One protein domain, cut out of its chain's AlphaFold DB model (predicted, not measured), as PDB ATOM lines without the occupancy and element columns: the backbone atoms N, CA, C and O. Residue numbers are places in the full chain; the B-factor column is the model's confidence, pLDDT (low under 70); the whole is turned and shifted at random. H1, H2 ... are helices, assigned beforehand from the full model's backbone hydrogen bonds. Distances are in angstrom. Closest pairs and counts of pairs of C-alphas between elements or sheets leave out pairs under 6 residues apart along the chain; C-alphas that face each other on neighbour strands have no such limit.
ATOM      1  N   ASP A 179      44.275  26.882   4.926       80.56
ATOM      2  CA  ASP A 179      42.996  26.192   5.119       80.56
ATOM      3  C   ASP A 179      42.190  26.064   3.819       80.56
ATOM      4  O   ASP A 179      41.362  25.164   3.666       80.56
ATOM      5  N   PHE A 180      42.522  26.858   2.795       80.44
ATOM      6  CA  PHE A 180      42.048  26.627   1.426       80.44
ATOM      7  C   PHE A 180      42.585  25.323   0.814       80.44
ATOM      8  O   PHE A 180      42.008  24.836  -0.161       80.44
ATOM      9  N   ALA A 181      43.655  24.740   1.368       78.50
ATOM     10  CA  ALA A 181      44.109  23.403   1.001       78.50
ATOM     11  C   ALA A 181      43.030  22.364   1.317       78.50
ATOM     12  O   ALA A 181      42.759  21.539   0.451       78.50
ATOM     13  N   ASN A 182      42.329  22.482   2.453       80.94
ATOM     14  CA  ASN A 182      41.230  21.577   2.808       80.94
ATOM     15  C   ASN A 182      40.119  21.617   1.751       80.94
ATOM     16  O   ASN A 182      39.655  20.579   1.304       80.94
ATOM     17  N   ALA A 183      39.758  22.800   1.241       76.25
ATOM     18  CA  ALA A 183      38.766  22.911   0.166       76.25
ATOM     19  C   ALA A 183      39.229  22.248  -1.149       76.25
ATOM     20  O   ALA A 183      38.417  21.718  -1.914       76.25
ATOM     21  N   VAL A 184      40.535  22.278  -1.440       79.06
ATOM     22  CA  VAL A 184      41.121  21.561  -2.584       79.06
ATOM     23  C   VAL A 184      41.158  20.054  -2.321       79.06
ATOM     24  O   VAL A 184      40.900  19.282  -3.243       79.06
ATOM     25  N   GLU A 185      41.448  19.630  -1.095       85.25
ATOM     26  CA  GLU A 185      41.429  18.229  -0.669       85.25
ATOM     27  C   GLU A 185      40.017  17.645  -0.723       85.25
ATOM     28  O   GLU A 185      39.838  16.589  -1.323       85.25
ATOM     29  N   ASP A 186      39.007  18.363  -0.237       82.69
ATOM     30  CA  ASP A 186      37.592  17.991  -0.333       82.69
ATOM     31  C   ASP A 186      37.161  17.824  -1.793       82.69
ATOM     32  O   ASP A 186      36.496  16.854  -2.163       82.69
ATOM     33  N   LEU A 187      37.583  18.750  -2.659       84.88
ATOM     34  CA  LEU A 187      37.344  18.666  -4.097       84.88
ATOM     35  C   LEU A 187      38.015  17.427  -4.711       84.88
ATOM     36  O   LEU A 187      37.411  16.737  -5.536       84.88
ATOM     37  N   VAL A 188      39.266  17.149  -4.336       88.25
ATOM     38  CA  VAL A 188      40.006  15.961  -4.780       88.25
ATOM     39  C   VAL A 188      39.296  14.695  -4.306       88.25
ATOM     40  O   VAL A 188      39.076  13.807  -5.125       88.25
ATOM     41  N   ALA A 189      38.905  14.626  -3.033       89.94
ATOM     42  CA  ALA A 189      38.224  13.488  -2.426       89.94
ATOM     43  C   ALA A 189      36.871  13.218  -3.095       89.94
ATOM     44  O   ALA A 189      36.593  12.083  -3.478       89.94
ATOM     45  N   TYR A 190      36.075  14.266  -3.331       90.81
ATOM     46  CA  TYR A 190      34.816  14.164  -4.066       90.81
ATOM     47  C   TYR A 190      35.025  13.582  -5.469       90.81
ATOM     48  O   TYR A 190      34.327  12.653  -5.874       90.81
ATOM     49  N   VAL A 191      35.995  14.114  -6.224       93.06
ATOM     50  CA  VAL A 191      36.267  13.647  -7.590       93.06
ATOM     51  C   VAL A 191      36.795  12.210  -7.597       93.06
ATOM     52  O   VAL A 191      36.417  11.444  -8.481       93.06
ATOM     53  N   SER A 192      37.633  11.834  -6.628       93.25
ATOM     54  CA  SER A 192      38.110  10.456  -6.465       93.25
ATOM     55  C   SER A 192      36.951   9.496  -6.213       93.25
ATOM     56  O   SER A 192      36.779   8.564  -6.992       93.25
ATOM     57  N   SER A 193      36.105   9.777  -5.215       93.44
ATOM     58  CA  SER A 193      34.941   8.944  -4.881       93.44
ATOM     59  C   SER A 193      33.976   8.809  -6.062       93.44
ATOM     60  O   SER A 193      33.571   7.703  -6.405       93.44
ATOM     61  N   PHE A 194      33.688   9.906  -6.769       94.75
ATOM     62  CA  PHE A 194      32.855   9.863  -7.973       94.75
ATOM     63  C   PHE A 194      33.431   8.948  -9.071       94.75
ATOM     64  O   PHE A 194      32.687   8.262  -9.771       94.75
ATOM     65  N   LEU A 195      34.753   8.960  -9.265       95.31
ATOM     66  CA  LEU A 195      35.410   8.117 -10.266       95.31
ATOM     67  C   LEU A 195      35.509   6.653  -9.822       95.31
ATOM     68  O   LEU A 195      35.445   5.775 -10.682       95.31
ATOM     69  N   GLU A 196      35.640   6.393  -8.523       94.38
ATOM     70  CA  GLU A 196      35.579   5.050  -7.930       94.38
ATOM     71  C   GLU A 196      34.194   4.420  -8.132       94.38
ATOM     72  O   GLU A 196      34.107   3.304  -8.635       94.38
ATOM     73  N   ASP A 197      33.107   5.166  -7.899       94.56
ATOM     74  CA  ASP A 197      31.722   4.695  -8.110       94.56
ATOM     75  C   ASP A 197      31.418   4.273  -9.566       94.56
ATOM     76  O   ASP A 197      30.467   3.527  -9.851       94.56
ATOM     77  N   LEU A 198      32.216   4.785 -10.507       94.94
ATOM     78  CA  LEU A 198      32.132   4.519 -11.943       94.94
ATOM     79  C   LEU A 198      33.221   3.564 -12.461       94.94
ATOM     80  O   LEU A 198      33.339   3.398 -13.682       94.94
ATOM     81  N   ASP A 199      33.987   2.952 -11.557       94.19
ATOM     82  CA  ASP A 199      35.059   1.994 -11.837       94.19
ATOM     83  C   ASP A 199      36.238   2.585 -12.653       94.19
ATOM     84  O   ASP A 199      36.949   1.860 -13.346       94.19
ATOM     85  N   TYR A 200      36.463   3.908 -12.612       92.62
ATOM     86  CA  TYR A 200      37.602   4.573 -13.281       92.62
ATOM     87  C   TYR A 200      38.852   4.701 -12.404       92.62
ATOM     88  O   TYR A 200      39.926   5.023 -12.918       92.62
ATOM     89  N   SER A 201      38.704   4.524 -11.094       91.81
ATOM     90  CA  SER A 201      39.763   4.626 -10.092       91.81
ATOM     91  C   SER A 201      39.657   3.440  -9.140       91.81
ATOM     92  O   SER A 201      38.558   3.023  -8.792       91.81
ATOM     93  N   ASP A 202      40.802   2.914  -8.722       87.50
ATOM     94  CA  ASP A 202      40.951   1.839  -7.733       87.50
ATOM     95  C   ASP A 202      41.431   2.371  -6.367       87.50
ATOM     96  O   ASP A 202      41.869   1.603  -5.512       87.50
ATOM     97  N   GLY A 203      41.420   3.694  -6.177       86.00
ATOM     98  CA  GLY A 203      41.929   4.352  -4.973       86.00
ATOM     99  C   GLY A 203      43.456   4.499  -4.928       86.00
ATOM    100  O   GLY A 203      43.983   5.053  -3.966       86.00
ATOM    101  N   SER A 204      44.199   4.099  -5.973       79.06
ATOM    102  CA  SER A 204      45.676   4.171  -6.034       79.06
ATOM    103  C   SER A 204      46.276   5.593  -6.056       79.06
ATOM    104  O   SER A 204      47.474   5.768  -6.279       79.06
ATOM    105  N   GLY A 205      45.465   6.636  -5.839       76.38
ATOM    106  CA  GLY A 205      45.889   8.042  -5.779       76.38
ATOM    107  C   GLY A 205      46.127   8.704  -7.143       76.38
ATOM    108  O   GLY A 205      46.385   9.910  -7.233       76.38
ATOM    109  N   TYR A 206      45.997   7.955  -8.235       83.81
ATOM    110  CA  TYR A 206      46.295   8.424  -9.582       83.81
ATOM    111  C   TYR A 206      45.092   9.043 -10.293       83.81
ATOM    112  O   TYR A 206      44.572   8.542 -11.287       83.81
ATOM    113  N   LEU A 207      44.686  10.211  -9.806       91.31
ATOM    114  CA  LEU A 207      43.442  10.832 -10.249       91.31
ATOM    115  C   LEU A 207      43.462  11.308 -11.711       91.31
ATOM    116  O   LEU A 207      42.439  11.294 -12.388       91.31
ATOM    117  N   LEU A 208      44.613  11.763 -12.221       92.50
ATOM    118  CA  LEU A 208      44.659  12.409 -13.536       92.50
ATOM    119  C   LEU A 208      44.303  11.449 -14.690       92.50
ATOM    120  O   LEU A 208      43.501  11.849 -15.539       92.50
ATOM    121  N   PRO A 209      44.806  10.200 -14.732       92.00
ATOM    122  CA  PRO A 209      44.365   9.249 -15.754       92.00
ATOM    123  C   PRO A 209      42.924   8.795 -15.600       92.00
ATOM    124  O   PRO A 209      42.240   8.699 -16.614       92.00
ATOM    125  N   ALA A 210      42.437   8.615 -14.369       93.38
ATOM    126  CA  ALA A 210      41.028   8.311 -14.118       93.38
ATOM    127  C   ALA A 210      40.114   9.410 -14.696       93.38
ATOM    128  O   ALA A 210      39.188   9.116 -15.453       93.38
ATOM    129  N   ILE A 211      40.449  10.689 -14.459       95.44
ATOM    130  CA  ILE A 211      39.741  11.835 -15.054       95.44
ATOM    131  C   ILE A 211      39.806  11.789 -16.582       95.44
ATOM    132  O   ILE A 211      38.788  11.971 -17.250       95.44
ATOM    133  N   ALA A 212      40.995  11.585 -17.158       94.56
ATOM    134  CA  ALA A 212      41.161  11.575 -18.607       94.56
ATOM    135  C   ALA A 212      40.361  10.437 -19.259       94.56
ATOM    136  O   ALA A 212      39.661  10.672 -20.246       94.56
ATOM    137  N   ASN A 213      40.413   9.236 -18.683       93.44
ATOM    138  CA  ASN A 213      39.667   8.073 -19.143       93.44
ATOM    139  C   ASN A 213      38.159   8.336 -19.075       93.44
ATOM    140  O   ASN A 213      37.487   8.218 -20.099       93.44
ATOM    141  N   PHE A 214      37.641   8.811 -17.936       95.19
ATOM    142  CA  PHE A 214      36.237   9.217 -17.805       95.19
ATOM    143  C   PHE A 214      35.836  10.233 -18.876       95.19
ATOM    144  O   PHE A 214      34.798  10.095 -19.533       95.19
ATOM    145  N   TRP A 215      36.678  11.246 -19.081       96.31
ATOM    146  CA  TRP A 215      36.391  12.347 -19.989       96.31
ATOM    147  C   TRP A 215      36.267  11.898 -21.445       96.31
ATOM    148  O   TRP A 215      35.381  12.365 -22.169       96.31
ATOM    149  N   PHE A 216      37.144  10.992 -21.881       94.50
ATOM    150  CA  PHE A 216      37.128  10.468 -23.244       94.50
ATOM    151  C   PHE A 216      36.085   9.378 -23.457       94.50
ATOM    152  O   PHE A 216      35.442   9.400 -24.508       94.50
ATOM    153  N   SER A 217      35.847   8.500 -22.480       94.75
ATOM    154  CA  SER A 217      34.754   7.522 -22.540       94.75
ATOM    155  C   SER A 217      33.402   8.217 -22.709       94.75
ATOM    156  O   SER A 217      32.617   7.860 -23.580       94.75
ATOM    157  N   ASN A 218      33.180   9.319 -21.989       94.81
ATOM    158  CA  ASN A 218      31.943  10.098 -22.077       94.81
ATOM    159  C   ASN A 218      31.942  11.156 -23.203       94.81
ATOM    160  O   ASN A 218      31.036  11.986 -23.271       94.81
ATOM    161  N   SER A 219      32.941  11.149 -24.099       94.12
ATOM    162  CA  SER A 219      33.026  12.046 -25.267       94.12
ATOM    163  C   SER A 219      32.854  13.540 -24.936       94.12
ATOM    164  O   SER A 219      32.255  14.308 -25.692       94.12
ATOM    165  N   LEU A 220      33.420  13.992 -23.812       94.06
ATOM    166  CA  LEU A 220      33.188  15.338 -23.268       94.06
ATOM    167  C   LEU A 220      33.965  16.463 -23.972       94.06
ATOM    168  O   LEU A 220      33.809  17.639 -23.626       94.06
ATOM    169  N   GLY A 221      34.751  16.119 -24.995       94.31
ATOM    170  CA  GLY A 221      35.513  17.044 -25.830       94.31
ATOM    171  C   GLY A 221      36.975  17.190 -25.387       94.31
ATOM    172  O   GLY A 221      37.553  16.262 -24.828       94.31
ATOM    173  N   PRO A 222      37.630  18.327 -25.680       93.12
ATOM    174  CA  PRO A 222      38.990  18.592 -25.215       93.12
ATOM    175  C   PRO A 222      39.072  18.747 -23.693       93.12
ATOM    176  O   PRO A 222      38.190  19.364 -23.101       93.12
ATOM    177  N   LEU A 223      40.163  18.263 -23.097       94.44
ATOM    178  CA  LEU A 223      40.467  18.395 -21.669       94.44
ATOM    179  C   LEU A 223      41.872  18.984 -21.480       94.44
ATOM    180  O   LEU A 223      42.819  18.587 -22.163       94.44
ATOM    181  N   THR A 224      42.001  19.926 -20.550       91.25
ATOM    182  CA  THR A 224      43.297  20.433 -20.083       91.25
ATOM    183  C   THR A 224      43.719  19.605 -18.879       91.25
ATOM    184  O   THR A 224      43.037  19.628 -17.860       91.25
ATOM    185  N   VAL A 225      44.829  18.878 -18.996       91.25
ATOM    186  CA  VAL A 225      45.303  17.952 -17.946       91.25
ATOM    187  C   VAL A 225      46.517  18.463 -17.181       91.25
ATOM    188  O   VAL A 225      46.942  17.834 -16.216       91.25
ATOM    189  N   PHE A 226      47.069  19.608 -17.590       88.12
ATOM    190  CA  PHE A 226      48.163  20.256 -16.883       88.12
ATOM    191  C   PHE A 226      47.921  21.771 -16.738       88.12
ATOM    192  O   PHE A 226      47.649  22.424 -17.753       88.12
ATOM    193  N   PRO A 227      48.057  22.335 -15.522       87.75
ATOM    194  CA  PRO A 227      48.331  21.630 -14.260       87.75
ATOM    195  C   PRO A 227      47.157  20.711 -13.847       87.75
ATOM    196  O   PRO A 227      46.032  20.894 -14.322       87.75
ATOM    197  N   ARG A 228      47.414  19.684 -13.018       87.94
ATOM    198  CA  ARG A 228      46.443  18.610 -12.677       87.94
ATOM    199  C   ARG A 228      45.099  19.167 -12.200       87.94
ATOM    200  O   ARG A 228      44.048  18.626 -12.537       87.94
ATOM    201  N   GLN A 229      45.134  20.256 -11.441       85.75
ATOM    202  CA  GLN A 229      43.970  20.911 -10.853       85.75
ATOM    203  C   GLN A 229      42.954  21.343 -11.918       85.75
ATOM    204  O   GLN A 229      41.753  21.261 -11.681       85.75
ATOM    205  N   CYS A 230      43.406  21.725 -13.120       85.38
ATOM    206  CA  CYS A 230      42.500  22.072 -14.214       85.38
ATOM    207  C   CYS A 230      41.608  20.895 -14.632       85.38
ATOM    208  O   CYS A 230      40.446  21.112 -14.964       85.38
ATOM    209  N   ALA A 231      42.125  19.663 -14.603       91.38
ATOM    210  CA  ALA A 231      41.341  18.478 -14.941       91.38
ATOM    211  C   ALA A 231      40.312  18.152 -13.856       91.38
ATOM    212  O   ALA A 231      39.167  17.847 -14.178       91.38
ATOM    213  N   ILE A 232      40.718  18.258 -12.585       90.88
ATOM    214  CA  ILE A 232      39.852  18.016 -11.421       90.88
ATOM    215  C   ILE A 232      38.657  18.965 -11.464       90.88
ATOM    216  O   ILE A 232      37.513  18.525 -11.425       90.88
ATOM    217  N   LEU A 233      38.925  20.261 -11.627       85.69
ATOM    218  CA  LEU A 233      37.890  21.289 -11.691       85.69
ATOM    219  C   LEU A 233      36.982  21.111 -12.906       85.69
ATOM    220  O   LEU A 233      35.765  21.186 -12.776       85.69
ATOM    221  N   ALA A 234      37.550  20.815 -14.080       87.69
ATOM    222  CA  ALA A 234      36.751  20.564 -15.276       87.69
ATOM    223  C   ALA A 234      35.792  19.378 -15.090       87.69
ATOM    224  O   ALA A 234      34.656  19.432 -15.572       87.69
ATOM    225  N   LEU A 235      36.234  18.318 -14.406       94.38
ATOM    226  CA  LEU A 235      35.383  17.181 -14.086       94.38
ATOM    227  C   LEU A 235      34.318  17.551 -13.052       94.38
ATOM    228  O   LEU A 235      33.140  17.301 -13.298       94.38
ATOM    229  N   TYR A 236      34.708  18.189 -11.950       91.69
ATOM    230  CA  TYR A 236      33.785  18.627 -10.905       91.69
ATOM    231  C   TYR A 236      32.663  19.510 -11.459       91.69
ATOM    232  O   TYR A 236      31.484  19.216 -11.247       91.69
ATOM    233  N   ASP A 237      33.019  20.537 -12.239       86.81
ATOM    234  CA  ASP A 237      32.070  21.431 -12.904       86.81
ATOM    235  C   ASP A 237      31.123  20.648 -13.812       86.81
ATOM    236  O   ASP A 237      29.930  20.940 -13.897       86.81
ATOM    237  N   ARG A 238      31.645  19.653 -14.535       91.31
ATOM    238  CA  ARG A 238      30.850  18.869 -15.477       91.31
ATOM    239  C   ARG A 238      29.849  17.962 -14.766       91.31
ATOM    240  O   ARG A 238      28.707  17.891 -15.219       91.31
ATOM    241  N   VAL A 239      30.272  17.285 -13.701       91.88
ATOM    242  CA  VAL A 239      29.454  16.332 -12.934       91.88
ATOM    243  C   VAL A 239      28.357  17.051 -12.156       91.88
ATOM    244  O   VAL A 239      27.217  16.600 -12.157       91.88
ATOM    245  N   ASN A 240      28.667  18.212 -11.575       86.62
ATOM    246  CA  ASN A 240      27.717  18.982 -10.768       86.62
ATOM    247  C   ASN A 240      26.825  19.929 -11.585       86.62
ATOM    248  O   ASN A 240      25.955  20.600 -11.031       86.62
ATOM    249  N   ASN A 241      27.008  20.019 -12.904       86.44
ATOM    250  CA  ASN A 241      26.192  20.898 -13.732       86.44
ATOM    251  C   ASN A 241      24.801  20.280 -13.980       86.44
ATOM    252  O   ASN A 241      24.705  19.301 -14.728       86.44
ATOM    253  N   PRO A 242      23.709  20.893 -13.476       80.31
ATOM    254  CA  PRO A 242      22.354  20.335 -13.554       80.31
ATOM    255  C   PRO A 242      21.809  20.261 -14.986       80.31
ATOM    256  O   PRO A 242      20.845  19.545 -15.258       80.31
ATOM    257  N   ALA A 243      22.413  20.994 -15.930       84.50
ATOM    258  CA  ALA A 243      22.067  20.889 -17.344       84.50
ATOM    259  C   ALA A 243      22.551  19.568 -17.967       84.50
ATOM    260  O   ALA A 243      22.079  19.182 -19.037       84.50
ATOM    261  N   THR A 244      23.487  18.875 -17.321       83.81
ATOM    262  CA  THR A 244      24.025  17.594 -17.770       83.81
ATOM    263  C   THR A 244      23.187  16.464 -17.180       83.81
ATOM    264  O   THR A 244      23.604  15.762 -16.273       83.81
ATOM    265  N   LYS A 245      21.971  16.270 -17.704       79.06
ATOM    266  CA  LYS A 245      21.101  15.130 -17.346       79.06
ATOM    267  C   LYS A 245      21.545  13.812 -18.006       79.06
ATOM    268  O   LYS A 245      20.711  13.016 -18.427       79.06
ATOM    269  N   GLN A 246      22.846  13.621 -18.198       87.44
ATOM    270  CA  GLN A 246      23.382  12.466 -18.908       87.44
ATOM    271  C   GLN A 246      23.731  11.365 -17.907       87.44
ATOM    272  O   GLN A 246      24.369  11.632 -16.894       87.44
ATOM    273  N   ALA A 247      23.337  10.128 -18.208       93.81
ATOM    274  CA  ALA A 247      23.852   8.966 -17.497       93.81
ATOM    275  C   ALA A 247      25.336   8.793 -17.840       93.81
ATOM    276  O   ALA A 247      25.702   8.685 -19.017       93.81
ATOM    277  N   TRP A 248      26.186   8.801 -16.819       95.75
ATOM    278  CA  TRP A 248      27.621   8.626 -16.992       95.75
ATOM    279  C   TRP A 248      27.946   7.174 -17.326       95.75
ATOM    280  O   TRP A 248      27.470   6.249 -16.671       95.75
TER     281      TRP A 248
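This is residues 179 to 248 of the 371 residues of the protein "Hypothetical protein" of Symbiodinium natans (UniProt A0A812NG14). Three crossed helices form a compact cluster, each packing on the other two; H1, the longest, packs on H2 and H3 with only part of its length, and residues 240 to 245 stick out beyond H3. The printed part has 70 residues with three named helices, H1, H2 and H3 in chain order, and no named strand; the class is all helix. It is compact, with a radius of gyration of the C-alphas of 11.6 A and spans of 33 by 26 by 23 A.

H1, residues 180 to 196, runs 24.4 A from C-alpha 180 at (42.048, 26.627, 1.426). H2, residues 207 to 217, runs 15.4 A. H3, residues 228 to 239, runs 17.1 A to C-alpha 239 at (29.454, 16.332, -12.934).

H1 touches H3 with residues 187 to 191 alone, closest at the C-alphas of Val 191 and Tyr 236, 6.5 A, at a steep tilt of 62 degrees. H1 touches H2 with residues 192 to 195 alone, closest at the C-alphas of Ser 192 and Leu 207, 6.5 A, at a steep tilt of 48 degrees. H2 touches H3, closest at the C-alphas of Leu 208 and Arg 228, 6.5 A, at a steep tilt of 46 degrees. Each pair runs the same way. In H1, H2 and H3 every O i to N i+4 pair is within hydrogen-bond range.

The C-alphas farthest apart, of Asp 179 and Ser 219, are 35.0 A apart. The printed part has no cut, both links between helices are short, and no printed residue is under 70 in pLDDT.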